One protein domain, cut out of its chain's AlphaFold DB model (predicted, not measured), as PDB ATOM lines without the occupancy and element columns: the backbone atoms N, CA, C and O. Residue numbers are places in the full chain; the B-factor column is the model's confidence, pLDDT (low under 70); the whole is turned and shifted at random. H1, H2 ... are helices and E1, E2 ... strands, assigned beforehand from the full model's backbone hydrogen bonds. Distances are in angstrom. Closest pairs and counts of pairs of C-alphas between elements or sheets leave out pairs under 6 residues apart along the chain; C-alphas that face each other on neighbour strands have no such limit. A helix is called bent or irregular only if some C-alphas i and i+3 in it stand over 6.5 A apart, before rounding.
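Overview. This is residues 3 to 204 of the 226 residues of an uncharacterized protein of Artemisia annua (UniProt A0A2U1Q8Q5). Two lobes stand side by side along the longest axis, each a sheet curled like part of a barrel. One is the sheet E6 E11 E12 E8 E9 E10 E7, mixed, whose edge strands E6 and E7 come near each other, with H3 packed on E9; the other is the mixed sheet E3 E2 E1 E5 E4 E13, with H2 packed on E2. The printed part has 202 residues, with three named helices and thirteen named strands in the order H1 E1 E2 E3 H2 E4 E5 E6 E7 E8 E9 E10 H3 E11 E12 E13, and the class is mixed. It is compact, with a radius of gyration of the C-alphas of 17.4 A and spans of 49 by 34 by 26 A.

Along the chain. The larger sheet holds E6, residues 98 to 102, E7, 112 to 114, E8, 124 to 131, 22.3 A long, E9, 134 to 143, 26.5 A, E10, 148 to 151, E11, 170 to 175, and E12, 180 to 186, 20.0 A. H3, residues 153 to 162, measures 14.1 A. The other sheet holds E1, 19 to 23, E2, 29 to 35, E3, 43 to 45, E4, 63 to 70, 21.6 A, E5, 73 to 79, and E13, 198 to 203. H1 is residues 8 to 11, its C-alpha 8 at (297.213, 340.857, 396.012); H2 is 47 to 56, 14.0 A. C-alpha 203 of E13 is at (284.667, 336.675, 401.550).

Arrangement. The larger sheet is a folded sheet, bent back on itself: E6 E11 E12 E8 face E10 E7, with E9 as the hinge. E8 E9 E10 are a meander, each strand the antiparallel neighbour of the one before, and with E7 a Greek key, E7 being the antiparallel neighbour of E10 (N 113 to O 149, 2.9 A). E12 and E8 are parallel, with N 181 and O 128 at 2.7 A. H3 is on this sheet at a height over the sheet of 8.6 A; the C-alphas of Thr 155 and Val 138 of E9 are the closest, 6.2 A. The two sheets form a sandwich, face to face, their strands at 78 degrees. E1 E2 E3 are a second meander, and E1 is parallel to E5, with N 23 and O 74 at 2.8 A. E4 is the antiparallel neighbour of E5 and of E13, with N 64 and O 202 at 2.8 A. H2 is on this sheet, height over the sheet 8.4 A; H1 only grazes it with residues 8 to 10. In H2 and H3 every O i to N i+4 pair is within hydrogen-bond range; H1 is too short for one.

Size, cuts and confidence. The C-alphas farthest apart, of Tyr 38 and Gln 123, are 53.1 A apart. The printed part has no cut. The links E5 to E6 and E12 to E13 are long, and there the chain changes sheet. Mean pLDDT of the printed part is 83.9; residues 10 to 16, 90 to 96, 106 to 108 and 195 to 201 are under 70.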
ATOM      1  N   GLN A   3     291.235 330.710 405.951       89.12
ATOM      2  CA  GLN A   3     290.614 331.885 405.340       89.12
ATOM      3  C   GLN A   3     291.451 332.302 404.142       89.12
ATOM      4  O   GLN A   3     292.590 332.716 404.335       89.12
ATOM      5  N   ASP A   4     290.885 332.191 402.945       89.19
ATOM      6  CA  ASP A   4     291.557 332.602 401.714       89.19
ATOM      7  C   ASP A   4     291.738 334.128 401.746       89.19
ATOM      8  O   ASP A   4     290.810 334.869 402.089       89.19
ATOM      9  N   LEU A   5     292.950 334.582 401.449       86.81
ATOM     10  CA  LEU A   5     293.316 335.986 401.356       86.81
ATOM     11  C   LEU A   5     293.026 336.519 399.946       86.81
ATOM     12  O   LEU A   5     292.992 335.737 398.991       86.81
ATOM     13  N   PRO A   6     292.823 337.840 399.809       81.50
ATOM     14  CA  PRO A   6     292.735 338.495 398.507       81.50
ATOM     15  C   PRO A   6     293.965 338.190 397.636       81.50
ATOM     16  O   PRO A   6     295.076 338.080 398.159       81.50
ATOM     17  N   LEU A   7     293.783 338.109 396.314       76.56
ATOM     18  CA  LEU A   7     294.863 337.832 395.350       76.56
ATOM     19  C   LEU A   7     296.118 338.717 395.501       76.56
ATOM     20  O   LEU A   7     297.213 338.154 395.411       76.56
ATOM     21  N   PRO A   8     296.022 340.025 395.824       74.12
ATOM     22  CA  PRO A   8     297.213 340.857 396.012       74.12
ATOM     23  C   PRO A   8     298.201 340.318 397.056       74.12
ATOM     24  O   PRO A   8     299.406 340.522 396.932       74.12
ATOM     25  N   PHE A   9     297.742 339.547 398.055       74.38
ATOM     26  CA  PHE A   9     298.641 338.903 399.022       74.38
ATOM     27  C   PHE A   9     299.610 337.913 398.376       74.38
ATOM     28  O   PHE A   9     300.705 337.734 398.898       74.38
ATOM     29  N   SER A  10     299.228 337.254 397.280       68.75
ATOM     30  CA  SER A  10     300.103 336.327 396.550       68.75
ATOM     31  C   SER A  10     300.985 336.994 395.497       68.75
ATOM     32  O   SER A  10     301.970 336.377 395.098       68.75
ATOM     33  N   GLU A  11     300.647 338.206 395.059       65.75
ATOM     34  CA  GLU A  11     301.299 338.875 393.925       65.75
ATOM     35  C   GLU A  11     302.250 339.985 394.393       65.75
ATOM     36  O   GLU A  11     303.432 339.943 394.058       65.75
ATOM     37  N   ASP A  12     301.780 340.879 395.268       58.81
ATOM     38  CA  ASP A  12     302.513 342.094 395.657       58.81
ATOM     39  C   ASP A  12     302.916 342.119 397.145       58.81
ATOM     40  O   ASP A  12     303.836 342.833 397.538       58.81
ATOM     41  N   GLY A  13     302.240 341.339 398.003       52.78
ATOM     42  CA  GLY A  13     302.375 341.446 399.470       52.78
ATOM     43  C   GLY A  13     303.214 340.394 400.171       52.78
ATOM     44  O   GLY A  13     303.508 340.525 401.361       52.78
ATOM     45  N   TYR A  14     303.579 339.315 399.482       58.97
ATOM     46  CA  TYR A  14     304.265 338.204 400.126       58.97
ATOM     47  C   TYR A  14     305.781 338.369 400.090       58.97
ATOM     48  O   TYR A  14     306.460 337.976 399.147       58.97
ATOM     49  N   ASN A  15     306.333 338.840 401.201       65.56
ATOM     50  CA  ASN A  15     307.778 338.914 401.429       65.56
ATOM     51  C   ASN A  15     308.445 337.558 401.768       65.56
ATOM     52  O   ASN A  15     309.580 337.533 402.242       65.56
ATOM     53  N   GLY A  16     307.762 336.421 401.578       67.06
ATOM     54  CA  GLY A  16     308.292 335.098 401.937       67.06
ATOM     55  C   GLY A  16     307.967 334.624 403.359       67.06
ATOM     56  O   GLY A  16     308.304 333.489 403.718       67.06
ATOM     57  N   ASN A  17     307.317 335.450 404.187       75.88
ATOM     58  CA  ASN A  17     307.060 335.114 405.585       75.88
ATOM     59  C   ASN A  17     305.926 334.104 405.771       75.88
ATOM     60  O   ASN A  17     304.818 334.253 405.280       75.88
ATOM     61  N   LYS A  18     306.140 333.120 406.648       85.81
ATOM     62  CA  LYS A  18     305.108 332.132 407.029       85.81
ATOM     63  C   LYS A  18     304.007 332.698 407.937       85.81
ATOM     64  O   LYS A  18     303.189 331.936 408.451       85.81
ATOM     65  N   TYR A  19     304.022 334.002 408.203       89.75
ATOM     66  CA  TYR A  19     303.131 334.663 409.148       89.75
ATOM     67  C   TYR A  19     302.847 336.098 408.711       89.75
ATOM     68  O   TYR A  19     303.708 336.737 408.116       89.75
ATOM     69  N   VAL A  20     301.684 336.596 409.118       90.44
ATOM     70  CA  VAL A  20     301.320 338.019 409.115       90.44
ATOM     71  C   VAL A  20     300.847 338.414 410.503       90.44
ATOM     72  O   VAL A  20     300.572 337.564 411.358       90.44
ATOM     73  N   TYR A  21     300.728 339.710 410.726       91.38
ATOM     74  CA  TYR A  21     300.181 340.270 411.938       91.38
ATOM     75  C   TYR A  21     298.853 340.950 411.642       91.38
ATOM     76  O   TYR A  21     298.777 341.835 410.800       91.38
ATOM     77  N   LEU A  22     297.810 340.529 412.351       92.00
ATOM     78  CA  LEU A  22     296.484 341.124 412.252       92.00
ATOM     79  C   LEU A  22     296.280 342.094 413.410       92.00
ATOM     80  O   LEU A  22     296.464 341.710 414.571       92.00
ATOM     81  N   VAL A  23     295.900 343.325 413.096       89.19
ATOM     82  CA  VAL A  23     295.573 344.374 414.064       89.19
ATOM     83  C   VAL A  23     294.055 344.490 414.150       89.19
ATOM     84  O   VAL A  23     293.361 344.442 413.133       89.19
ATOM     85  N   ASN A  24     293.532 344.585 415.369       86.94
ATOM     86  CA  ASN A  24     292.114 344.838 415.616       86.94
ATOM     87  C   ASN A  24     291.863 346.306 415.993       86.94
ATOM     88  O   ASN A  24     292.791 347.096 416.160       86.94
ATOM     89  N   ASN A  25     290.599 346.667 416.201       82.31
ATOM     90  CA  ASN A  25     290.207 348.025 416.579       82.31
ATOM     91  C   ASN A  25     290.749 348.511 417.939       82.31
ATOM     92  O   ASN A  25     290.756 349.710 418.190       82.31
ATOM     93  N   THR A  26     291.230 347.607 418.796       84.38
ATOM     94  CA  THR A  26     291.916 347.935 420.060       84.38
ATOM     95  C   THR A  26     293.437 348.044 419.915       84.38
ATOM     96  O   THR A  26     294.146 348.081 420.919       84.38
ATOM     97  N   LEU A  27     293.951 348.064 418.678       84.31
ATOM     98  CA  LEU A  27     295.381 348.123 418.346       84.31
ATOM     99  C   LEU A  27     296.190 346.907 418.838       84.31
ATOM    100  O   LEU A  27     297.420 346.941 418.911       84.31
ATOM    101  N   VAL A  28     295.518 345.795 419.149       89.06
ATOM    102  CA  VAL A  28     296.178 344.551 419.553       89.06
ATOM    103  C   VAL A  28     296.631 343.799 418.309       89.06
ATOM    104  O   VAL A  28     295.824 343.356 417.489       89.06
ATOM    105  N   ARG A  29     297.947 343.606 418.201       91.00
ATOM    106  CA  ARG A  29     298.598 342.901 417.095       91.00
ATOM    107  C   ARG A  29     298.698 341.401 417.390       91.00
ATOM    108  O   ARG A  29     299.309 340.985 418.372       91.00
ATOM    109  N   THR A  30     298.134 340.570 416.517       93.25
ATOM    110  CA  THR A  30     298.129 339.104 416.652       93.25
ATOM    111  C   THR A  30     298.876 338.447 415.503       93.25
ATOM    112  O   THR A  30     298.507 338.604 414.345       93.25
ATOM    113  N   LYS A  31     299.898 337.647 415.818       94.06
ATOM    114  CA  LYS A  31     300.633 336.854 414.825       94.06
ATOM    115  C   LYS A  31     299.808 335.647 414.365       94.06
ATOM    116  O   LYS A  31     299.449 334.793 415.182       94.06
ATOM    117  N   VAL A  32     299.552 335.555 413.064       93.19
ATOM    118  CA  VAL A  32     298.737 334.515 412.422       93.19
ATOM    119  C   VAL A  32     299.549 333.802 411.342       93.19
ATOM    120  O   VAL A  32     300.339 334.421 410.640       93.19
ATOM    121  N   GLY A  33     299.391 332.480 411.237       91.25
ATOM    122  CA  GLY A  33     300.103 331.675 410.246       91.25
ATOM    123  C   GLY A  33     299.522 331.829 408.845       91.25
ATOM    124  O   GLY A  33     298.302 331.808 408.681       91.25
ATOM    125  N   LEU A  34     300.404 331.914 407.855       90.06
ATOM    126  CA  LEU A  34     300.082 331.862 406.435       90.06
ATOM    127  C   LEU A  34     300.352 330.473 405.870       90.06
ATOM    128  O   LEU A  34     301.283 329.773 406.279       90.06
ATOM    129  N   VAL A  35     299.548 330.091 404.886       88.12
ATOM    130  CA  VAL A  35     299.840 328.970 403.998       88.12
ATOM    131  C   VAL A  35     299.575 329.352 402.556       88.12
ATOM    132  O   VAL A  35     298.681 330.145 402.283       88.12
ATOM    133  N   THR A  36     300.280 328.700 401.640       84.44
ATOM    134  CA  THR A  36     300.006 328.770 400.203       84.44
ATOM    135  C   THR A  36     299.629 327.365 399.739       84.44
ATOM    136  O   THR A  36     300.516 326.552 399.468       84.44
ATOM    137  N   PRO A  37     298.336 326.995 399.763       77.38
ATOM    138  CA  PRO A  37     297.902 325.694 399.282       77.38
ATOM    139  C   PRO A  37     298.118 325.596 397.766       77.38
ATOM    140  O   PRO A  37     298.039 326.589 397.048       77.38
ATOM    141  N   TYR A  38     298.383 324.390 397.268       77.00
ATOM    142  CA  TYR A  38     298.633 324.163 395.844       77.00
ATOM    143  C   TYR A  38     297.432 324.617 394.992       77.00
ATOM    144  O   TYR A  38     296.306 324.196 395.262       77.00
ATOM    145  N   HIS A  39     297.674 325.475 393.993       77.06
ATOM    146  CA  HIS A  39     296.659 326.089 393.112       77.06
ATOM    147  C   HIS A  39     295.530 326.847 393.828       77.06
ATOM    148  O   HIS A  39     294.415 326.930 393.313       77.06
ATOM    149  N   ARG A  40     295.780 327.395 395.023       78.62
ATOM    150  CA  ARG A  40     294.806 328.235 395.735       78.62
ATOM    151  C   ARG A  40     295.433 329.552 396.190       78.62
ATOM    152  O   ARG A  40     296.654 329.600 396.356       78.62
ATOM    153  N   PRO A  41     294.609 330.587 396.440       83.94
ATOM    154  CA  PRO A  41     295.082 331.801 397.087       83.94
ATOM    155  C   PRO A  41     295.789 331.490 398.406       83.94
ATOM    156  O   PRO A  41     295.505 330.485 399.071       83.94
ATOM    157  N   MET A  42     296.696 332.381 398.799       87.88
ATOM    158  CA  MET A  42     297.275 332.349 400.138       87.88
ATOM    159  C   MET A  42     296.163 332.375 401.188       87.88
ATOM    160  O   MET A  42     295.120 332.977 400.963       87.88
ATOM    161  N   ALA A  43     296.358 331.732 402.335       90.44
ATOM    162  CA  ALA A  43     295.325 331.650 403.356       90.44
ATOM    163  C   ALA A  43     295.868 331.797 404.778       90.44
ATOM    164  O   ALA A  43     296.944 331.293 405.112       90.44
ATOM    165  N   LEU A  44     295.068 332.415 405.649       91.56
ATOM    166  CA  LEU A  44     295.286 332.420 407.095       91.56
ATOM    167  C   LEU A  44     294.912 331.053 407.673       91.56
ATOM    168  O   LEU A  44     293.861 330.489 407.352       91.56
ATOM    169  N   LYS A  45     295.757 330.519 408.556       89.75
ATOM    170  CA  LYS A  45     295.604 329.186 409.154       89.75
ATOM    171  C   LYS A  45     295.830 329.202 410.662       89.75
ATOM    172  O   LYS A  45     296.688 329.898 411.200       89.75
ATOM    173  N   GLY A  46     295.148 328.267 411.320       88.38
ATOM    174  CA  GLY A  46     295.536 327.750 412.631       88.38
ATOM    175  C   GLY A  46     294.744 328.364 413.774       88.38
ATOM    176  O   GLY A  46     293.861 329.191 413.567       88.38
ATOM    177  N   TYR A  47     295.059 327.938 414.998       90.19
ATOM    178  CA  TYR A  47     294.289 328.325 416.182       90.19
ATOM    179  C   TYR A  47     294.313 329.840 416.432       90.19
ATOM    180  O   TYR A  47     293.307 330.396 416.858       90.19
ATOM    181  N   LYS A  48     295.428 330.519 416.117       91.38
ATOM    182  CA  LYS A  48     295.542 331.981 416.232       91.38
ATOM    183  C   LYS A  48     294.589 332.707 415.287       91.38
ATOM    184  O   LYS A  48     293.923 333.627 415.738       91.38
ATOM    185  N   TRP A  49     294.465 332.259 414.034       91.38
ATOM    186  CA  TRP A  49     293.452 332.784 413.113       91.38
ATOM    187  C   TRP A  49     292.044 332.566 413.672       91.38
ATOM    188  O   TRP A  49     291.281 333.513 413.807       91.38
ATOM    189  N   THR A  50     291.708 331.327 414.041       88.75
ATOM    190  CA  THR A  50     290.355 330.985 414.504       88.75
ATOM    191  C   THR A  50     289.962 331.766 415.758       88.75
ATOM    192  O   THR A  50     288.875 332.330 415.806       88.75
ATOM    193  N   SER A  51     290.856 331.855 416.745       88.88
ATOM    194  CA  SER A  51     290.627 332.632 417.967       88.88
ATOM    195  C   SER A  51     290.500 334.127 417.677       88.88
ATOM    196  O   SER A  51     289.591 334.768 418.206       88.88
ATOM    197  N   TRP A  52     291.351 334.673 416.800       89.50
ATOM    198  CA  TRP A  52     291.257 336.073 416.395       89.50
ATOM    199  C   TRP A  52     289.918 336.358 415.717       89.50
ATOM    200  O   TRP A  52     289.241 337.311 416.088       89.50
ATOM    201  N   ALA A  53     289.494 335.504 414.788       87.81
ATOM    202  CA  ALA A  53     288.259 335.696 414.047       87.81
ATOM    203  C   ALA A  53     287.020 335.614 414.947       87.81
ATOM    204  O   ALA A  53     286.171 336.491 414.883       87.81
ATOM    205  N   VAL A  54     286.947 334.634 415.854       85.06
ATOM    206  CA  VAL A  54     285.843 334.533 416.831       85.06
ATOM    207  C   VAL A  54     285.763 335.763 417.739       85.06
ATOM    208  O   VAL A  54     284.672 336.177 418.116       85.06
ATOM    209  N   THR A  55     286.909 336.350 418.087       84.50
ATOM    210  CA  THR A  55     286.969 337.487 419.017       84.50
ATOM    211  C   THR A  55     286.667 338.819 418.330       84.50
ATOM    212  O   THR A  55     286.048 339.689 418.932       84.50
ATOM    213  N   ASN A  56     287.117 338.997 417.084       83.31
ATOM    214  CA  ASN A  56     287.133 340.306 416.421       83.31
ATOM    215  C   ASN A  56     286.125 340.427 415.271       83.31
ATOM    216  O   ASN A  56     285.783 341.538 414.874       83.31
ATOM    217  N   ILE A  57     285.642 339.307 414.728       81.19
ATOM    218  CA  ILE A  57     284.724 339.289 413.590       81.19
ATOM    219  C   ILE A  57     283.331 338.891 414.084       81.19
ATOM    220  O   ILE A  57     283.111 337.786 414.578       81.19
ATOM    221  N   GLY A  58     282.358 339.794 413.939       74.50
ATOM    222  CA  GLY A  58     280.971 339.518 414.315       74.50
ATOM    223  C   GLY A  58     280.330 338.429 413.444       74.50
ATOM    224  O   GLY A  58     280.595 338.340 412.248       74.50
ATOM    225  N   ALA A  59     279.398 337.646 414.002       80.25
ATOM    226  CA  ALA A  59     278.714 336.544 413.296       80.25
ATOM    227  C   ALA A  59     277.958 336.969 412.013       80.25
ATOM    228  O   ALA A  59     277.624 336.146 411.152       80.25
ATOM    229  N   ARG A  60     277.672 338.267 411.876       84.62
ATOM    230  CA  ARG A  60     277.008 338.867 410.712       84.62
ATOM    231  C   ARG A  60     277.960 339.202 409.563       84.62
ATOM    232  O   ARG A  60     277.481 339.388 408.449       84.62
ATOM    233  N   VAL A  61     279.271 339.235 409.802       88.25
ATOM    234  CA  VAL A  61     280.268 339.579 408.782       88.25
ATOM    235  C   VAL A  61     280.262 338.549 407.654       88.25
ATOM    236  O   VAL A  61     280.113 337.345 407.874       88.25
ATOM    237  N   ARG A  62     280.378 339.039 406.422       87.69
ATOM    238  CA  ARG A  62     280.415 338.250 405.183       87.69
ATOM    239  C   ARG A  62     281.600 338.605 404.299       87.69
ATOM    240  O   ARG A  62     282.038 337.755 403.532       87.69
ATOM    241  N   LEU A  63     282.123 339.818 404.420       89.38
ATOM    242  CA  LEU A  63     283.290 340.290 403.688       89.38
ATOM    243  C   LEU A  63     284.341 340.762 404.692       89.38
ATOM    244  O   LEU A  63     284.009 341.524 405.591       89.38
ATOM    245  N   LEU A  64     285.581 340.320 404.540       90.75
ATOM    246  CA  LEU A  64     286.748 340.852 405.231       90.75
ATOM    247  C   LEU A  64     287.459 341.853 404.335       90.75
ATOM    248  O   LEU A  64     287.522 341.676 403.120       90.75
ATOM    249  N   HIS A  65     288.027 342.874 404.954       88.44
ATOM    250  CA  HIS A  65     288.797 343.906 404.288       88.44
ATOM    251  C   HIS A  65     290.120 344.095 405.021       88.44
ATOM    252  O   HIS A  65     290.138 344.329 406.232       88.44
ATOM    253  N   PHE A  66     291.207 343.932 404.271       87.50
ATOM    254  CA  PHE A  66     292.579 343.959 404.752       87.50
ATOM    255  C   PHE A  66     293.229 345.284 404.361       87.50
ATOM    256  O   PHE A  66     293.356 345.625 403.184       87.50
ATOM    257  N   ILE A  67     293.645 346.022 405.380       85.00
ATOM    258  CA  ILE A  67     294.202 347.366 405.280       85.00
ATOM    259  C   ILE A  67     295.660 347.269 405.708       85.00
ATOM    260  O   ILE A  67     295.931 346.824 406.822       85.00
ATOM    261  N   GLN A  68     296.599 347.615 404.832       83.69
ATOM    262  CA  GLN A  68     298.015 347.483 405.153       83.69
ATOM    263  C   GLN A  68     298.449 348.639 406.060       83.69
ATOM    264  O   GLN A  68     298.285 349.803 405.716       83.69
ATOM    265  N   GLU A  69     299.007 348.312 407.224       82.75
ATOM    266  CA  GLU A  69     299.573 349.290 408.170       82.75
ATOM    267  C   GLU A  69     301.104 349.159 408.286       82.75
ATOM    268  O   GLU A  69     301.763 349.989 408.908       82.75
ATOM    269  N   GLY A  70     301.684 348.119 407.680       81.06
ATOM    270  CA  GLY A  70     303.124 347.907 407.548       81.06
ATOM    271  C   GLY A  70     303.435 346.674 406.697       81.06
ATOM    272  O   GLY A  70     302.522 346.001 406.217       81.06
ATOM    273  N   ASP A  71     304.717 346.342 406.543       79.94
ATOM    274  CA  ASP A  71     305.195 345.296 405.618       79.94
ATOM    275  C   ASP A  71     304.521 343.927 405.802       79.94
ATOM    276  O   ASP A  71     304.254 343.219 404.838       79.94
ATOM    277  N   ASP A  72     304.250 343.533 407.045       83.88
ATOM    278  CA  ASP A  72     303.617 342.257 407.397       83.88
ATOM    279  C   ASP A  72     302.391 342.433 408.304       83.88
ATOM    280  O   ASP A  72     301.940 341.478 408.946       83.88
ATOM    281  N   THR A  73     301.892 343.665 408.408       86.81
ATOM    282  CA  THR A  73     300.905 344.066 409.409       86.81
ATOM    283  C   THR A  73     299.679 344.653 408.736       86.81
ATOM    284  O   THR A  73     299.765 345.623 407.989       86.81
ATOM    285  N   PHE A  74     298.531 344.053 409.034       87.38
ATOM    286  CA  PHE A  74     297.262 344.381 408.410       87.38
ATOM    287  C   PHE A  74     296.209 344.644 409.473       87.38
ATOM    288  O   PHE A  74     295.916 343.772 410.298       87.38
ATOM    289  N   TYR A  75     295.599 345.818 409.420       88.25
ATOM    290  CA  TYR A  75     294.337 346.052 410.093       88.25
ATOM    291  C   TYR A  75     293.222 345.332 409.332       88.25
ATOM    292  O   TYR A  75     293.134 345.402 408.104       88.25
ATOM    293  N   VAL A  76     292.392 344.586 410.061       87.88
ATOM    294  CA  VAL A  76     291.333 343.771 409.462       87.88
ATOM    295  C   VAL A  76     289.989 344.187 410.023       87.88
ATOM    296  O   VAL A  76     289.732 344.072 411.221       87.88
ATOM    297  N   THR A  77     289.117 344.611 409.118       88.75
ATOM    298  CA  THR A  77     287.720 344.944 409.396       88.75
ATOM    299  C   THR A  77     286.798 344.043 408.577       88.75
ATOM    300  O   THR A  77     287.243 343.353 407.652       88.75
ATOM    301  N   GLY A  78     285.514 344.005 408.914       89.75
ATOM    302  CA  GLY A  78     284.534 343.181 408.217       89.75
ATOM    303  C   GLY A  78     283.242 343.921 407.914       89.75
ATOM    304  O   GLY A  78     282.878 344.842 408.627       89.75
ATOM    305  N   TYR A  79     282.519 343.489 406.886       90.44
ATOM    306  CA  TYR A  79     281.214 344.032 406.521       90.44
ATOM    307  C   TYR A  79     280.152 342.942 406.516       90.44
ATOM    308  O   TYR A  79     280.411 341.811 406.083       90.44
ATOM    309  N   ASP A  80     278.955 343.265 407.001       90.31
ATOM    310  CA  ASP A  80     277.794 342.387 406.858       90.31
ATOM    311  C   ASP A  80     277.123 342.528 405.479       90.31
ATOM    312  O   ASP A  80     277.642 343.171 404.567       90.31
ATOM    313  N   ARG A  81     275.970 341.874 405.292       87.12
ATOM    314  CA  ARG A  81     275.226 341.911 404.021       87.12
ATOM    315  C   ARG A  81     274.749 343.320 403.652       87.12
ATOM    316  O   ARG A  81     274.588 343.598 402.465       87.12
ATOM    317  N   ASP A  82     274.524 344.167 404.648       86.94
ATOM    318  CA  ASP A  82     274.023 345.526 404.465       86.94
ATOM    319  C   ASP A  82     275.176 346.525 404.283       86.94
ATOM    320  O   ASP A  82     274.932 347.719 404.126       86.94
ATOM    321  N   GLY A  83     276.429 346.047 404.283       88.88
ATOM    322  CA  GLY A  83     277.618 346.873 404.107       88.88
ATOM    323  C   GLY A  83     278.084 347.580 405.376       88.88
ATOM    324  O   GLY A  83     278.957 348.449 405.303       88.88
ATOM    325  N   ILE A  84     277.507 347.241 406.532       88.62
ATOM    326  CA  ILE A  84     277.850 347.845 407.821       88.62
ATOM    327  C   ILE A  84     279.164 347.243 408.317       88.62
ATOM    328  O   ILE A  84     279.313 346.022 408.338       88.62
ATOM    329  N   GLU A  85     280.103 348.101 408.717       88.88
ATOM    330  CA  GLU A  85     281.406 347.700 409.255       88.88
ATOM    331  C   GLU A  85     281.295 347.102 410.671       88.88
ATOM    332  O   GLU A  85     280.561 347.601 411.525       88.88
ATOM    333  N   PHE A  86     282.081 346.058 410.930       85.62
ATOM    334  CA  PHE A  86     282.268 345.369 412.205       85.62
ATOM    335  C   PHE A  86     283.762 345.155 412.449       85.62
ATOM    336  O   PHE A  86     284.505 344.838 411.523       85.62
ATOM    337  N   GLY A  87     284.207 345.298 413.700       78.88
ATOM    338  CA  GLY A  87     285.645 345.296 414.011       78.88
ATOM    339  C   GLY A  87     286.374 346.542 413.481       78.88
ATOM    340  O   GLY A  87     287.603 346.599 413.510       78.88
ATOM    341  N   GLY A  88     285.598 347.531 413.018       75.75
ATOM    342  CA  GLY A  88     285.989 348.880 412.620       75.75
ATOM    343  C   GLY A  88     286.708 349.647 413.730       75.75
ATOM    344  O   GLY A  88     286.368 349.476 414.901       75.75
ATOM    345  N   TYR A  89     287.642 350.536 413.380       74.88
ATOM    346  CA  TYR A  89     287.977 351.652 414.264       74.88
ATOM    347  C   TYR A  89     286.717 352.486 414.495       74.88
ATOM    348  O   TYR A  89     285.953 352.735 413.553       74.88
ATOM    349  N   ASP A  90     286.515 352.917 415.739       68.06
ATOM    350  CA  ASP A  90     285.385 353.768 416.085       68.06
ATOM    351  C   ASP A  90     285.423 355.039 415.238       68.06
ATOM    352  O   ASP A  90     286.396 355.795 415.231       68.06
ATOM    353  N   GLY A  91     284.341 355.263 414.505       61.41
ATOM    354  CA  GLY A  91     284.091 356.515 413.821       61.41
ATOM    355  C   GLY A  91     283.559 357.566 414.787       61.41
ATOM    356  O   GLY A  91     283.426 357.367 415.998       61.41
ATOM    357  N   ILE A  92     283.193 358.719 414.237       57.97
ATOM    358  CA  ILE A  92     282.705 359.852 415.028       57.97
ATOM    359  C   ILE A  92     281.446 359.444 415.819       57.97
ATOM    360  O   ILE A  92     280.426 359.067 415.233       57.97
ATOM    361  N   HIS A  93     281.525 359.558 417.151       56.03
ATOM    362  CA  HIS A  93     280.466 359.232 418.117       56.03
ATOM    363  C   HIS A  93     280.021 357.756 418.131       56.03
ATOM    364  O   HIS A  93     278.824 357.479 418.212       56.03
ATOM    365  N   GLY A  94     280.964 356.807 418.052       59.03
ATOM    366  CA  GLY A  94     280.661 355.371 418.185       59.03
ATOM    367  C   GLY A  94     279.907 354.792 416.985       59.03
ATOM    368  O   GLY A  94     279.138 353.841 417.116       59.03
ATOM    369  N   ARG A  95     280.076 355.409 415.812       66.62
ATOM    370  CA  ARG A  95     279.522 354.937 414.536       66.62
ATOM    371  C   ARG A  95     280.595 354.209 413.743       66.62
ATOM    372  O   ARG A  95     281.776 354.420 413.974       66.62
ATOM    373  N   TYR A  96     280.189 353.396 412.776       68.12
ATOM    374  CA  TYR A  96     281.148 352.793 411.858       68.12
ATOM    375  C   TYR A  96     281.853 353.860 411.008       68.12
ATOM    376  O   TYR A  96     281.234 354.836 410.568       68.12
ATOM    377  N   SER A  97     283.152 353.662 410.786       81.19
ATOM    378  CA  SER A  97     284.007 354.576 410.018       81.19
ATOM    379  C   SER A  97     283.892 354.340 408.517       81.19
ATOM    380  O   SER A  97     284.128 355.259 407.724       81.19
ATOM    381  N   ARG A  98     283.521 353.116 408.122       88.12
ATOM    382  CA  ARG A  98     283.442 352.689 406.727       88.12
ATOM    383  C   ARG A  98     282.108 352.045 406.386       88.12
ATOM    384  O   ARG A  98     281.479 351.387 407.205       88.12
ATOM    385  N   PHE A  99     281.695 352.202 405.140       90.50
ATOM    386  CA  PHE A  99     280.514 351.571 404.573       90.50
ATOM    387  C   PHE A  99     280.892 350.878 403.271       90.50
ATOM    388  O   PHE A  99     281.500 351.495 402.396       90.50
ATOM    389  N   GLN A 100     280.503 349.616 403.122       92.62
ATOM    390  CA  GLN A 100     280.721 348.862 401.896       92.62
ATOM    391  C   GLN A 100     279.451 348.820 401.039       92.62
ATOM    392  O   GLN A 100     278.359 348.553 401.520       92.62
ATOM    393  N   SER A 101     279.591 349.028 399.734       92.44
ATOM    394  CA  SER A 101     278.525 348.807 398.753       92.44
ATOM    395  C   SER A 101     279.075 348.132 397.501       92.44
ATOM    396  O   SER A 101     280.280 347.968 397.341       92.44
ATOM    397  N   ARG A 102     278.196 347.713 396.591       91.44
ATOM    398  CA  ARG A 102     278.572 347.338 395.227       91.44
ATOM    399  C   ARG A 102     278.087 348.366 394.223       91.44
ATOM    400  O   ARG A 102     277.015 348.944 394.427       91.44
ATOM    401  N   VAL A 103     278.837 348.535 393.138       90.62
ATOM    402  CA  VAL A 103     278.391 349.286 391.962       90.62
ATOM    403  C   VAL A 103     277.116 348.634 391.437       90.62
ATOM    404  O   VAL A 103     277.080 347.445 391.106       90.62
ATOM    405  N   ARG A 104     276.033 349.407 391.383       86.25
ATOM    406  CA  ARG A 104     274.730 348.910 390.927       86.25
ATOM    407  C   ARG A 104     274.738 348.642 389.422       86.25
ATOM    408  O   ARG A 104     275.194 349.469 388.640       86.25
ATOM    409  N   ALA A 105     274.161 347.505 389.026       72.88
ATOM    410  CA  ALA A 105     274.266 346.985 387.662       72.88
ATOM    411  C   ALA A 105     273.535 347.787 386.578       72.88
ATOM    412  O   ALA A 105     273.869 347.675 385.405       72.88
ATOM    413  N   ALA A 106     272.548 348.601 386.946       68.00
ATOM    414  CA  ALA A 106     271.849 349.432 385.977       68.00
ATOM    415  C   ALA A 106     272.518 350.810 385.880       68.00
ATOM    416  O   ALA A 106     272.670 351.516 386.880       68.00
ATOM    417  N   SER A 107     272.873 351.219 384.661       58.41
ATOM    418  CA  SER A 107     273.483 352.525 384.370       58.41
ATOM    419  C   SER A 107     272.596 353.712 384.766       58.41
ATOM    420  O   SER A 107     273.101 354.800 384.993       58.41
ATOM    421  N   ASN A 108     271.289 353.516 384.933       64.88
ATOM    422  CA  ASN A 108     270.361 354.549 385.393       64.88
ATOM    423  C   ASN A 108     269.994 354.443 386.879       64.88
ATOM    424  O   ASN A 108     269.181 355.235 387.354       64.88
ATOM    425  N   ARG A 109     270.524 353.447 387.604       74.81
ATOM    426  CA  ARG A 109     270.255 353.319 389.031       74.81
ATOM    427  C   ARG A 109     271.308 354.087 389.818       74.81
ATOM    428  O   ARG A 109     272.489 353.745 389.749       74.81
ATOM    429  N   PRO A 110     270.877 355.060 390.617       83.25
ATOM    430  CA  PRO A 110     271.775 355.824 391.446       83.25
ATOM    431  C   PRO A 110     272.322 354.949 392.571       83.25
ATOM    432  O   PRO A 110     271.669 354.012 393.063       83.25
ATOM    433  N   GLN A 111     273.562 355.243 392.941       92.38
ATOM    434  CA  GLN A 111     274.236 354.604 394.055       92.38
ATOM    435  C   GLN A 111     273.650 355.126 395.368       92.38
ATOM    436  O   GLN A 111     273.272 356.292 395.474       92.38
ATOM    437  N   LYS A 112     273.535 354.243 396.360       92.62
ATOM    438  CA  LYS A 112     272.947 354.570 397.659       92.62
ATOM    439  C   LYS A 112     273.976 354.510 398.778       92.62
ATOM    440  O   LYS A 112     274.904 353.703 398.704       92.62
ATOM    441  N   ILE A 113     273.769 355.338 399.798       91.81
ATOM    442  CA  ILE A 113     274.548 355.380 401.042       91.81
ATOM    443  C   ILE A 113     273.565 355.409 402.227       91.81
ATOM    444  O   ILE A 113     272.611 356.183 402.187       91.81
ATOM    445  N   PRO A 114     273.757 354.624 403.299       91.00
ATOM    446  CA  PRO A 114     272.896 354.679 404.478       91.00
ATOM    447  C   PRO A 114     272.893 356.066 405.131       91.00
ATOM    448  O   PRO A 114     273.948 356.661 405.365       91.00
ATOM    449  N   ALA A 115     271.715 356.569 405.507       90.31
ATOM    450  CA  ALA A 115     271.599 357.866 406.174       90.31
ATOM    451  C   ALA A 115     272.284 357.888 407.552       90.31
ATOM    452  O   ALA A 115     272.758 358.935 407.991       90.31
ATOM    453  N   SER A 116     272.398 356.729 408.210       87.31
ATOM    454  CA  SER A 116     273.159 356.546 409.453       87.31
ATOM    455  C   SER A 116     274.649 356.871 409.302       87.31
ATOM    456  O   SER A 116     275.262 357.362 410.250       87.31
ATOM    457  N   PHE A 117     275.229 356.652 408.118       87.25
ATOM    458  CA  PHE A 117     276.640 356.937 407.841       87.25
ATOM    459  C   PHE A 117     276.897 358.447 407.692       87.25
ATOM    460  O   PHE A 117     277.821 359.017 408.283       87.25
ATOM    461  N   LEU A 118     275.996 359.130 406.984       87.25
ATOM    462  CA  LEU A 118     275.993 360.586 406.784       87.25
ATOM    463  C   LEU A 118     275.136 361.317 407.827       87.25
ATOM    464  O   LEU A 118     274.518 362.345 407.555       87.25
ATOM    465  N   ALA A 119     275.062 360.775 409.039       80.69
ATOM    466  CA  ALA A 119     274.209 361.348 410.065       80.69
ATOM    467  C   ALA A 119     274.691 362.752 410.469       80.69
ATOM    468  O   ALA A 119     275.878 362.969 410.717       80.69
ATOM    469  N   GLY A 120     273.741 363.688 410.515       82.31
ATOM    470  CA  GLY A 120     273.981 365.133 410.586       82.31
ATOM    471  C   GLY A 120     273.578 365.858 409.299       82.31
ATOM    472  O   GLY A 120     273.176 367.015 409.358       82.31
ATOM    473  N   LEU A 121     273.592 365.166 408.156       87.88
ATOM    474  CA  LEU A 121     273.070 365.698 406.901       87.88
ATOM    475  C   LEU A 121     271.525 365.695 406.918       87.88
ATOM    476  O   LEU A 121     270.900 364.767 407.454       87.88
ATOM    477  N   GLY A 122     270.928 366.768 406.385       90.25
ATOM    478  CA  GLY A 122     269.486 367.044 406.390       90.25
ATOM    479  C   GLY A 122     268.691 366.189 405.400       90.25
ATOM    480  O   GLY A 122     268.980 365.014 405.214       90.25
ATOM    481  N   GLN A 123     267.656 366.744 404.765       93.81
ATOM    482  CA  GLN A 123     266.933 365.999 403.722       93.81
ATOM    483  C   GLN A 123     267.713 365.932 402.397       93.81
ATOM    484  O   GLN A 123     267.648 364.952 401.658       93.81
ATOM    485  N   ALA A 124     268.475 366.975 402.102       93.69
ATOM    486  CA  ALA A 124     269.322 367.066 400.931       93.69
ATOM    487  C   ALA A 124     270.607 367.804 401.302       93.69
ATOM    488  O   ALA A 124     270.666 368.472 402.341       93.69
ATOM    489  N   GLY A 125     271.617 367.686 400.454       93.56
ATOM    490  CA  GLY A 125     272.850 368.454 400.557       93.56
ATOM    491  C   GLY A 125     273.916 367.907 399.626       93.56
ATOM    492  O   GLY A 125     273.638 367.032 398.810       93.56
ATOM    493  N   ASP A 126     275.133 368.402 399.794       94.81
ATOM    494  CA  ASP A 126     276.285 367.971 399.016       94.81
ATOM    495  C   ASP A 126     277.275 367.228 399.908       94.81
ATOM    496  O   ASP A 126     277.492 367.582 401.073       94.81
ATOM    497  N   ILE A 127     277.879 366.191 399.339       94.75
ATOM    498  CA  ILE A 127     279.026 365.497 399.915       94.75
ATOM    499  C   ILE A 127     280.208 365.606 398.960       94.75
ATOM    500  O   ILE A 127     280.027 365.756 397.750       94.75
ATOM    501  N   LEU A 128     281.417 365.498 399.493       94.25
ATOM    502  CA  LEU A 128     282.622 365.387 398.678       94.25
ATOM    503  C   LEU A 128     283.033 363.920 398.619       94.25
ATOM    504  O   LEU A 128     283.087 363.263 399.653       94.25
ATOM    505  N   ILE A 129     283.307 363.401 397.426       93.75
ATOM    506  CA  ILE A 129     283.885 362.068 397.244       93.75
ATOM    507  C   ILE A 129     285.279 362.229 396.660       93.75
ATOM    508  O   ILE A 129     285.421 362.716 395.541       93.75
ATOM    509  N   ASN A 130     286.280 361.814 397.429       90.75
ATOM    510  CA  ASN A 130     287.676 361.760 397.034       90.75
ATOM    511  C   ASN A 130     288.059 360.321 396.670       90.75
ATOM    512  O   ASN A 130     287.748 359.386 397.411       90.75
ATOM    513  N   VAL A 131     288.703 360.145 395.525       88.25
ATOM    514  CA  VAL A 131     289.167 358.857 395.008       88.25
ATOM    515  C   VAL A 131     290.330 359.111 394.059       88.25
ATOM    516  O   VAL A 131     290.182 359.858 393.096       88.25
ATOM    517  N   GLU A 132     291.499 358.542 394.358       81.56
ATOM    518  CA  GLU A 132     292.726 358.695 393.553       81.56
ATOM    519  C   GLU A 132     293.092 360.162 393.247       81.56
ATOM    520  O   GLU A 132     293.511 360.515 392.147       81.56
ATOM    521  N   GLY A 133     292.871 361.065 394.207       81.06
ATOM    522  CA  GLY A 133     293.125 362.499 394.027       81.06
ATOM    523  C   GLY A 133     292.069 363.238 393.194       81.06
ATOM    524  O   GLY A 133     292.126 364.466 393.091       81.06
ATOM    525  N   HIS A 134     291.068 362.542 392.649       87.62
ATOM    526  CA  HIS A 134     289.882 363.160 392.067       87.62
ATOM    527  C   HIS A 134     288.854 363.466 393.154       87.62
ATOM    528  O   HIS A 134     288.422 362.580 393.889       87.62
ATOM    529  N   VAL A 135     288.412 364.723 393.217       91.56
ATOM    530  CA  VAL A 135     287.371 365.171 394.147       91.56
ATOM    531  C   VAL A 135     286.107 365.522 393.372       91.56
ATOM    532  O   VAL A 135     286.122 366.371 392.481       91.56
ATOM    533  N   PHE A 136     285.000 364.883 393.740       93.81
ATOM    534  CA  PHE A 136     283.684 365.110 393.157       93.81
ATOM    535  C   PHE A 136     282.742 365.695 394.205       93.81
ATOM    536  O   PHE A 136     282.516 365.085 395.248       93.81
ATOM    537  N   THR A 137     282.128 366.837 393.904       95.88
ATOM    538  CA  THR A 137     280.978 367.329 394.672       95.88
ATOM    539  C   THR A 137     279.729 366.603 394.204       95.88
ATOM    540  O   THR A 137     279.338 366.720 393.040       95.88
ATOM    541  N   VAL A 138     279.111 365.835 395.099       95.19
ATOM    542  CA  VAL A 138     277.970 364.984 394.774       95.19
ATOM    543  C   VAL A 138     276.731 365.428 395.537       95.19
ATOM    544  O   VAL A 138     276.673 365.244 396.756       95.19
ATOM    545  N   PRO A 139     275.709 365.943 394.832       95.00
ATOM    546  CA  PRO A 139     274.415 366.189 395.438       95.00
ATOM    547  C   PRO A 139     273.771 364.874 395.868       95.00
ATOM    548  O   PRO A 139     273.791 363.877 395.133       95.00
ATOM    549  N   VAL A 140     273.171 364.882 397.051       95.25
ATOM    550  CA  VAL A 140     272.456 363.745 397.621       95.25
ATOM    551  C   VAL A 140     271.097 364.163 398.163       95.25
ATOM    552  O   VAL A 140     270.925 365.248 398.714       95.25
ATOM    553  N   ASN A 141     270.122 363.265 398.048       94.88
ATOM    554  CA  ASN A 141     268.786 363.432 398.623       94.88
ATOM    555  C   ASN A 141     268.422 362.185 399.419       94.88
ATOM    556  O   ASN A 141     268.738 361.079 398.965       94.88
ATOM    557  N   ARG A 142     267.747 362.323 400.571       94.38
ATOM    558  CA  ARG A 142     267.239 361.119 401.231       94.38
ATOM    559  C   ARG A 142     266.063 360.544 400.470       94.38
ATOM    560  O   ARG A 142     265.162 361.255 400.021       94.38
ATOM    561  N   VAL A 143     266.063 359.228 400.418       93.12
ATOM    562  CA  VAL A 143     265.046 358.379 399.817       93.12
ATOM    563  C   VAL A 143     264.629 357.310 400.828       93.12
ATOM    564  O   VAL A 143     265.153 357.246 401.942       93.12
ATOM    565  N   ASN A 144     263.665 356.467 400.448       87.94
ATOM    566  CA  ASN A 144     263.246 355.309 401.243       87.94
ATOM    567  C   ASN A 144     262.847 355.678 402.689       87.94
ATOM    568  O   ASN A 144     263.420 355.185 403.658       87.94
ATOM    569  N   GLY A 145     261.931 356.641 402.835       86.81
ATOM    570  CA  GLY A 145     261.483 357.117 404.150       86.81
ATOM    571  C   GLY A 145     262.564 357.830 404.974       86.81
ATOM    572  O   GLY A 145     262.397 357.997 406.176       86.81
ATOM    573  N   GLY A 146     263.674 358.241 404.350       87.62
ATOM    574  CA  GLY A 146     264.764 358.954 405.014       87.62
ATOM    575  C   GLY A 146     265.903 358.064 405.518       87.62
ATOM    576  O   GLY A 146     266.773 358.566 406.237       87.62
ATOM    577  N   LEU A 147     265.899 356.773 405.167       90.31
ATOM    578  CA  LEU A 147     266.880 355.782 405.627       90.31
ATOM    579  C   LEU A 147     268.146 355.720 404.765       90.31
ATOM    580  O   LEU A 147     269.188 355.259 405.227       90.31
ATOM    581  N   GLU A 148     268.079 356.191 403.524       93.56
ATOM    582  CA  GLU A 148     269.182 356.141 402.564       93.56
ATOM    583  C   GLU A 148     269.327 357.493 401.872       93.56
ATOM    584  O   GLU A 148     268.335 358.182 401.659       93.56
ATOM    585  N   TYR A 149     270.541 357.836 401.465       94.31
ATOM    586  CA  TYR A 149     270.828 358.871 400.484       94.31
ATOM    587  C   TYR A 149     271.029 358.261 399.112       94.31
ATOM    588  O   TYR A 149     271.641 357.201 398.970       94.31
ATOM    589  N   GLU A 150     270.551 358.973 398.106       94.69
ATOM    590  CA  GLU A 150     270.776 358.680 396.705       94.69
ATOM    591  C   GLU A 150     271.799 359.661 396.128       94.69
ATOM    592  O   GLU A 150     271.593 360.873 396.198       94.69
ATOM    593  N   LEU A 151     272.896 359.143 395.569       92.81
ATOM    594  CA  LEU A 151     273.881 359.933 394.827       92.81
ATOM    595  C   LEU A 151     273.255 360.386 393.510       92.81
ATOM    596  O   LEU A 151     272.783 359.550 392.734       92.81
ATOM    597  N   PHE A 152     273.262 361.694 393.252       88.62
ATOM    598  CA  PHE A 152     272.634 362.265 392.065       88.62
ATOM    599  C   PHE A 152     273.123 361.573 390.786       88.62
ATOM    600  O   PHE A 152     274.322 361.532 390.496       88.62
ATOM    601  N   ASN A 153     272.181 361.003 390.028       84.19
ATOM    602  CA  ASN A 153     272.490 360.046 388.964       84.19
ATOM    603  C   ASN A 153     273.452 360.591 387.884       84.19
ATOM    604  O   ASN A 153     274.357 359.852 387.489       84.19
ATOM    605  N   PRO A 154     273.340 361.856 387.425       89.44
ATOM    606  CA  PRO A 154     274.334 362.450 386.531       89.44
ATOM    607  C   PRO A 154     275.752 362.484 387.115       89.44
ATOM    608  O   PRO A 154     276.674 361.995 386.468       89.44
ATOM    609  N   THR A 155     275.936 362.970 388.347       90.50
ATOM    610  CA  THR A 155     277.264 363.012 388.985       90.50
ATOM    611  C   THR A 155     277.811 361.610 389.234       90.50
ATOM    612  O   THR A 155     278.973 361.338 388.950       90.50
ATOM    613  N   TRP A 156     276.965 360.676 389.679       91.00
ATOM    614  CA  TRP A 156     277.360 359.276 389.833       91.00
ATOM    615  C   TRP A 156     277.780 358.629 388.502       91.00
ATOM    616  O   TRP A 156     278.716 357.833 388.448       91.00
ATOM    617  N   THR A 157     277.116 358.986 387.402       89.56
ATOM    618  CA  THR A 157     277.482 358.507 386.062       89.56
ATOM    619  C   THR A 157     278.835 359.051 385.615       89.56
ATOM    620  O   THR A 157     279.612 358.293 385.033       89.56
ATOM    621  N   ILE A 158     279.149 360.307 385.944       90.50
ATOM    622  CA  ILE A 158     280.480 360.883 385.719       90.50
ATOM    623  C   ILE A 158     281.522 360.088 386.506       90.50
ATOM    624  O   ILE A 158     282.449 359.576 385.893       90.50
ATOM    625  N   ILE A 159     281.319 359.886 387.813       91.25
ATOM    626  CA  ILE A 159     282.248 359.126 388.669       91.25
ATOM    627  C   ILE A 159     282.523 357.735 388.085       91.25
ATOM    628  O   ILE A 159     283.679 357.369 387.888       91.25
ATOM    629  N   ARG A 160     281.474 356.974 387.738       90.50
ATOM    630  CA  ARG A 160     281.642 355.640 387.136       90.50
ATOM    631  C   ARG A 160     282.389 355.671 385.813       90.50
ATOM    632  O   ARG A 160     283.165 354.765 385.554       90.50
ATOM    633  N   THR A 161     282.137 356.670 384.973       89.75
ATOM    634  CA  THR A 161     282.796 356.775 383.665       89.75
ATOM    635  C   THR A 161     284.264 357.153 383.825       89.75
ATOM    636  O   THR A 161     285.123 356.522 383.215       89.75
ATOM    637  N   THR A 162     284.554 358.147 384.668       89.88
ATOM    638  CA  THR A 162     285.915 358.619 384.946       89.88
ATOM    639  C   THR A 162     286.772 357.501 385.520       89.88
ATOM    640  O   THR A 162     287.875 357.272 385.037       89.88
ATOM    641  N   LEU A 163     286.227 356.766 386.489       89.88
ATOM    642  CA  LEU A 163     286.921 355.681 387.175       89.88
ATOM    643  C   LEU A 163     286.688 354.314 386.524       89.88
ATOM    644  O   LEU A 163     287.096 353.317 387.086       89.88
ATOM    645  N   ARG A 164     285.983 354.237 385.387       91.38
ATOM    646  CA  ARG A 164     285.672 352.982 384.670       91.38
ATOM    647  C   ARG A 164     285.119 351.859 385.575       91.38
ATOM    648  O   ARG A 164     285.491 350.698 385.446       91.38
ATOM    649  N   LEU A 165     284.204 352.214 386.478       90.62
ATOM    650  CA  LEU A 165     283.618 351.286 387.448       90.62
ATOM    651  C   LEU A 165     282.545 350.395 386.813       90.62
ATOM    652  O   LEU A 165     281.481 350.878 386.404       90.62
ATOM    653  N   ASP A 166     282.780 349.088 386.850       90.38
ATOM    654  CA  ASP A 166     281.862 348.072 386.351       90.38
ATOM    655  C   ASP A 166     280.817 347.625 387.391       90.38
ATOM    656  O   ASP A 166     281.079 347.569 388.600       90.38
ATOM    657  N   PRO A 167     279.604 347.249 386.940       90.19
ATOM    658  CA  PRO A 167     278.615 346.540 387.746       90.19
ATOM    659  C   PRO A 167     279.185 345.429 388.631       90.19
ATOM    660  O   PRO A 167     279.847 344.510 388.162       90.19
ATOM    661  N   GLY A 168     278.837 345.452 389.918       88.81
ATOM    662  CA  GLY A 168     279.202 344.398 390.865       88.81
ATOM    663  C   GLY A 168     280.556 344.580 391.549       88.81
ATOM    664  O   GLY A 168     280.769 343.926 392.577       88.81
ATOM    665  N   MET A 169     281.405 345.496 391.071       91.31
ATOM    666  CA  MET A 169     282.616 345.910 391.783       91.31
ATOM    667  C   MET A 169     282.283 346.385 393.196       91.31
ATOM    668  O   MET A 169     281.208 346.946 393.449       91.31
ATOM    669  N   LEU A 170     283.189 346.122 394.130       91.19
ATOM    670  CA  LEU A 170     283.050 346.543 395.516       91.19
ATOM    671  C   LEU A 170     283.485 348.002 395.645       91.19
ATOM    672  O   LEU A 170     284.473 348.419 395.055       91.19
ATOM    673  N   LEU A 171     282.755 348.752 396.454       92.44
ATOM    674  CA  LEU A 171     283.063 350.112 396.861       92.44
ATOM    675  C   LEU A 171     283.149 350.141 398.378       92.44
ATOM    676  O   LEU A 171     282.263 349.609 399.051       92.44
ATOM    677  N   VAL A 172     284.166 350.797 398.914       91.19
ATOM    678  CA  VAL A 172     284.259 351.107 400.339       91.19
ATOM    679  C   VAL A 172     284.349 352.615 400.481       91.19
ATOM    680  O   VAL A 172     285.259 353.241 399.951       91.19
ATOM    681  N   PHE A 173     283.398 353.190 401.207       91.31
ATOM    682  CA  PHE A 173     283.379 354.599 401.570       91.31
ATOM    683  C   PHE A 173     283.893 354.742 402.994       91.31
ATOM    684  O   PHE A 173     283.355 354.113 403.900       91.31
ATOM    685  N   MET A 174     284.899 355.576 403.208       88.31
ATOM    686  CA  MET A 174     285.410 355.948 404.519       88.31
ATOM    687  C   MET A 174     285.021 357.389 404.814       88.31
ATOM    688  O   MET A 174     285.184 358.267 403.968       88.31
ATOM    689  N   LYS A 175     284.497 357.638 406.012       83.44
ATOM    690  CA  LYS A 175     284.101 358.985 406.410       83.44
ATOM    691  C   LYS A 175     285.323 359.817 406.784       83.44
ATOM    692  O   LYS A 175     286.121 359.404 407.621       83.44
ATOM    693  N   TYR A 176     285.408 361.008 406.211       77.75
ATOM    694  CA  TYR A 176     286.320 362.072 406.607       77.75
ATOM    695  C   TYR A 176     285.515 363.250 407.191       77.75
ATOM    696  O   TYR A 176     284.287 363.180 407.336       77.75
ATOM    697  N   GLN A 177     286.185 364.314 407.633       73.81
ATOM    698  CA  GLN A 177     285.498 365.467 408.234       73.81
ATOM    699  C   GLN A 177     284.570 366.173 407.220       73.81
ATOM    700  O   GLN A 177     284.696 365.995 406.016       73.81
ATOM    701  N   ASN A 178     283.615 366.983 407.695       74.00
ATOM    702  CA  ASN A 178     282.807 367.894 406.860       74.00
ATOM    703  C   ASN A 178     282.029 367.258 405.684       74.00
ATOM    704  O   ASN A 178     281.896 367.870 404.631       74.00
ATOM    705  N   ASN A 179     281.472 366.054 405.866       81.50
ATOM    706  CA  ASN A 179     280.765 365.298 404.815       81.50
ATOM    707  C   ASN A 179     281.640 364.943 403.598       81.50
ATOM    708  O   ASN A 179     281.121 364.648 402.521       81.50
ATOM    709  N   GLU A 180     282.958 364.939 403.775       88.25
ATOM    710  CA  GLU A 180     283.887 364.358 402.821       88.25
ATOM    711  C   GLU A 180     283.993 362.850 403.055       88.25
ATOM    712  O   GLU A 180     284.038 362.370 404.190       88.25
ATOM    713  N   LEU A 181     284.007 362.096 401.964       91.12
ATOM    714  CA  LEU A 181     284.179 360.659 401.937       91.12
ATOM    715  C   LEU A 181     285.383 360.326 401.070       91.12
ATOM    716  O   LEU A 181     285.522 360.852 399.968       91.12
ATOM    717  N   TRP A 182     286.201 359.390 401.526       89.38
ATOM    718  CA  TRP A 182     287.147 358.708 400.655       89.38
ATOM    719  C   TRP A 182     286.482 357.455 400.114       89.38
ATOM    720  O   TRP A 182     285.858 356.709 400.869       89.38
ATOM    721  N   MET A 183     286.584 357.229 398.813       90.62
ATOM    722  CA  MET A 183     286.050 356.045 398.160       90.62
ATOM    723  C   MET A 183     287.201 355.208 397.619       90.62
ATOM    724  O   MET A 183     288.104 355.721 396.970       90.62
ATOM    725  N   MET A 184     287.118 353.907 397.862       88.62
ATOM    726  CA  MET A 184     287.986 352.893 397.275       88.62
ATOM    727  C   MET A 184     287.130 351.942 396.450       88.62
ATOM    728  O   MET A 184     286.009 351.619 396.862       88.62
ATOM    729  N   ALA A 185     287.661 351.470 395.327       90.44
ATOM    730  CA  ALA A 185     287.041 350.415 394.543       90.44
ATOM    731  C   ALA A 185     287.916 349.159 394.510       90.44
ATOM    732  O   ALA A 185     289.145 349.223 394.480       90.44
ATOM    733  N   PHE A 186     287.247 348.012 394.479       87.69
ATOM    734  CA  PHE A 186     287.856 346.701 394.300       87.69
ATOM    735  C   PHE A 186     287.111 345.960 393.198       87.69
ATOM    736  O   PHE A 186     285.892 346.115 393.026       87.69
ATOM    737  N   ASN A 187     287.833 345.107 392.486       87.56
ATOM    738  CA  ASN A 187     287.247 344.181 391.533       87.56
ATOM    739  C   ASN A 187     286.243 343.246 392.227       87.56
ATOM    740  O   ASN A 187     286.170 343.142 393.455       87.56
ATOM    741  N   GLY A 188     285.431 342.543 391.434       77.00
ATOM    742  CA  GLY A 188     284.426 341.616 391.966       77.00
ATOM    743  C   GLY A 188     285.013 340.493 392.836       77.00
ATOM    744  O   GLY A 188     284.325 340.008 393.737       77.00
ATOM    745  N   ASP A 189     286.274 340.131 392.588       77.19
ATOM    746  CA  ASP A 189     287.068 339.157 393.347       77.19
ATOM    747  C   ASP A 189     287.753 339.745 394.597       77.19
ATOM    748  O   ASP A 189     288.333 338.998 395.383       77.19
ATOM    749  N   GLY A 190     287.647 341.063 394.805       75.25
ATOM    750  CA  GLY A 190     288.202 341.783 395.945       75.25
ATOM    751  C   GLY A 190     289.665 342.215 395.807       75.25
ATOM    752  O   GLY A 190     290.206 342.783 396.758       75.25
ATOM    753  N   SER A 191     290.292 342.008 394.645       80.12
ATOM    754  CA  SER A 191     291.566 342.660 394.313       80.12
ATOM    755  C   SER A 191     291.388 344.175 394.172       80.12
ATOM    756  O   SER A 191     290.307 344.656 393.819       80.12
ATOM    757  N   ASN A 192     292.436 344.939 394.482       79.00
ATOM    758  CA  ASN A 192     292.390 346.396 394.393       79.00
ATOM    759  C   ASN A 192     292.103 346.852 392.965       79.00
ATOM    760  O   ASN A 192     292.600 346.268 392.003       79.00
ATOM    761  N   TYR A 193     291.302 347.907 392.849       84.94
ATOM    762  CA  TYR A 193     291.070 348.584 391.580       84.94
ATOM    763  C   TYR A 193     291.550 350.035 391.608       84.94
ATOM    764  O   TYR A 193     292.072 350.506 390.605       84.94
ATOM    765  N   THR A 194     291.398 350.717 392.747       79.44
ATOM    766  CA  THR A 194     291.976 352.047 392.983       79.44
ATOM    767  C   THR A 194     293.182 351.986 393.924       79.44
ATOM    768  O   THR A 194     293.135 351.219 394.890       79.44
ATOM    769  N   ASP A 195     294.198 352.815 393.687       67.81
ATOM    770  CA  ASP A 195     295.466 352.906 394.450       67.81
ATOM    771  C   ASP A 195     295.355 353.945 395.609       67.81
ATOM    772  O   ASP A 195     294.492 354.822 395.556       67.81
ATOM    773  N   GLU A 196     296.074 353.978 396.744       49.84
ATOM    774  CA  GLU A 196     297.232 353.286 397.346       49.84
ATOM    775  C   GLU A 196     296.932 353.155 398.875       49.84
ATOM    776  O   GLU A 196     296.185 353.978 399.413       49.84
ATOM    777  N   HIS A 197     297.547 352.203 399.602       50.81
ATOM    778  CA  HIS A 197     297.465 351.896 401.069       50.81
ATOM    779  C   HIS A 197     296.503 350.778 401.533       50.81
ATOM    780  O   HIS A 197     296.464 350.442 402.720       50.81
ATOM    781  N   PHE A 198     295.747 350.139 400.641       54.97
ATOM    782  CA  PHE A 198     294.772 349.103 401.016       54.97
ATOM    783  C   PHE A 198     295.048 347.835 400.218       54.97
ATOM    784  O   PHE A 198     295.333 347.938 399.038       54.97
ATOM    785  N   PHE A 199     295.045 346.652 400.843       56.56
ATOM    786  CA  PHE A 199     295.620 345.441 400.230       56.56
ATOM    787  C   PHE A 199     294.584 344.519 399.570       56.56
ATOM    788  O   PHE A 199     294.939 343.650 398.782       56.56
ATOM    789  N   GLY A 200     293.300 344.672 399.904       58.84
ATOM    790  CA  GLY A 200     292.205 343.959 399.243       58.84
ATOM    791  C   GLY A 200     291.101 343.479 400.185       58.84
ATOM    792  O   GLY A 200     291.187 343.581 401.413       58.84
ATOM    793  N   ALA A 201     290.045 342.913 399.605       63.62
ATOM    794  CA  ALA A 201     288.899 342.345 400.311       63.62
ATOM    795  C   ALA A 201     288.653 340.884 399.902       63.62
ATOM    796  O   ALA A 201     289.015 340.456 398.814       63.62
ATOM    797  N   THR A 202     288.058 340.082 400.781       73.31
ATOM    798  CA  THR A 202     287.756 338.664 400.507       73.31
ATOM    799  C   THR A 202     286.542 338.215 401.306       73.31
ATOM    800  O   THR A 202     286.248 338.762 402.369       73.31
ATOM    801  N   LEU A 203     285.808 337.220 400.817       70.62
ATOM    802  CA  LEU A 203     284.667 336.675 401.550       70.62
ATOM    803  C   LEU A 203     285.137 335.943 402.810       70.62
ATOM    804  O   LEU A 203     286.106 335.187 402.780       70.62
ATOM    805  N   LEU A 204     284.420 336.137 403.916       70.06
ATOM    806  CA  LEU A 204     284.666 335.381 405.139       70.06
ATOM    807  C   LEU A 204     284.245 333.923 404.916       70.06
ATOM    808  O   LEU A 204     283.064 333.633 404.702       70.06
TER     809      LEU A 204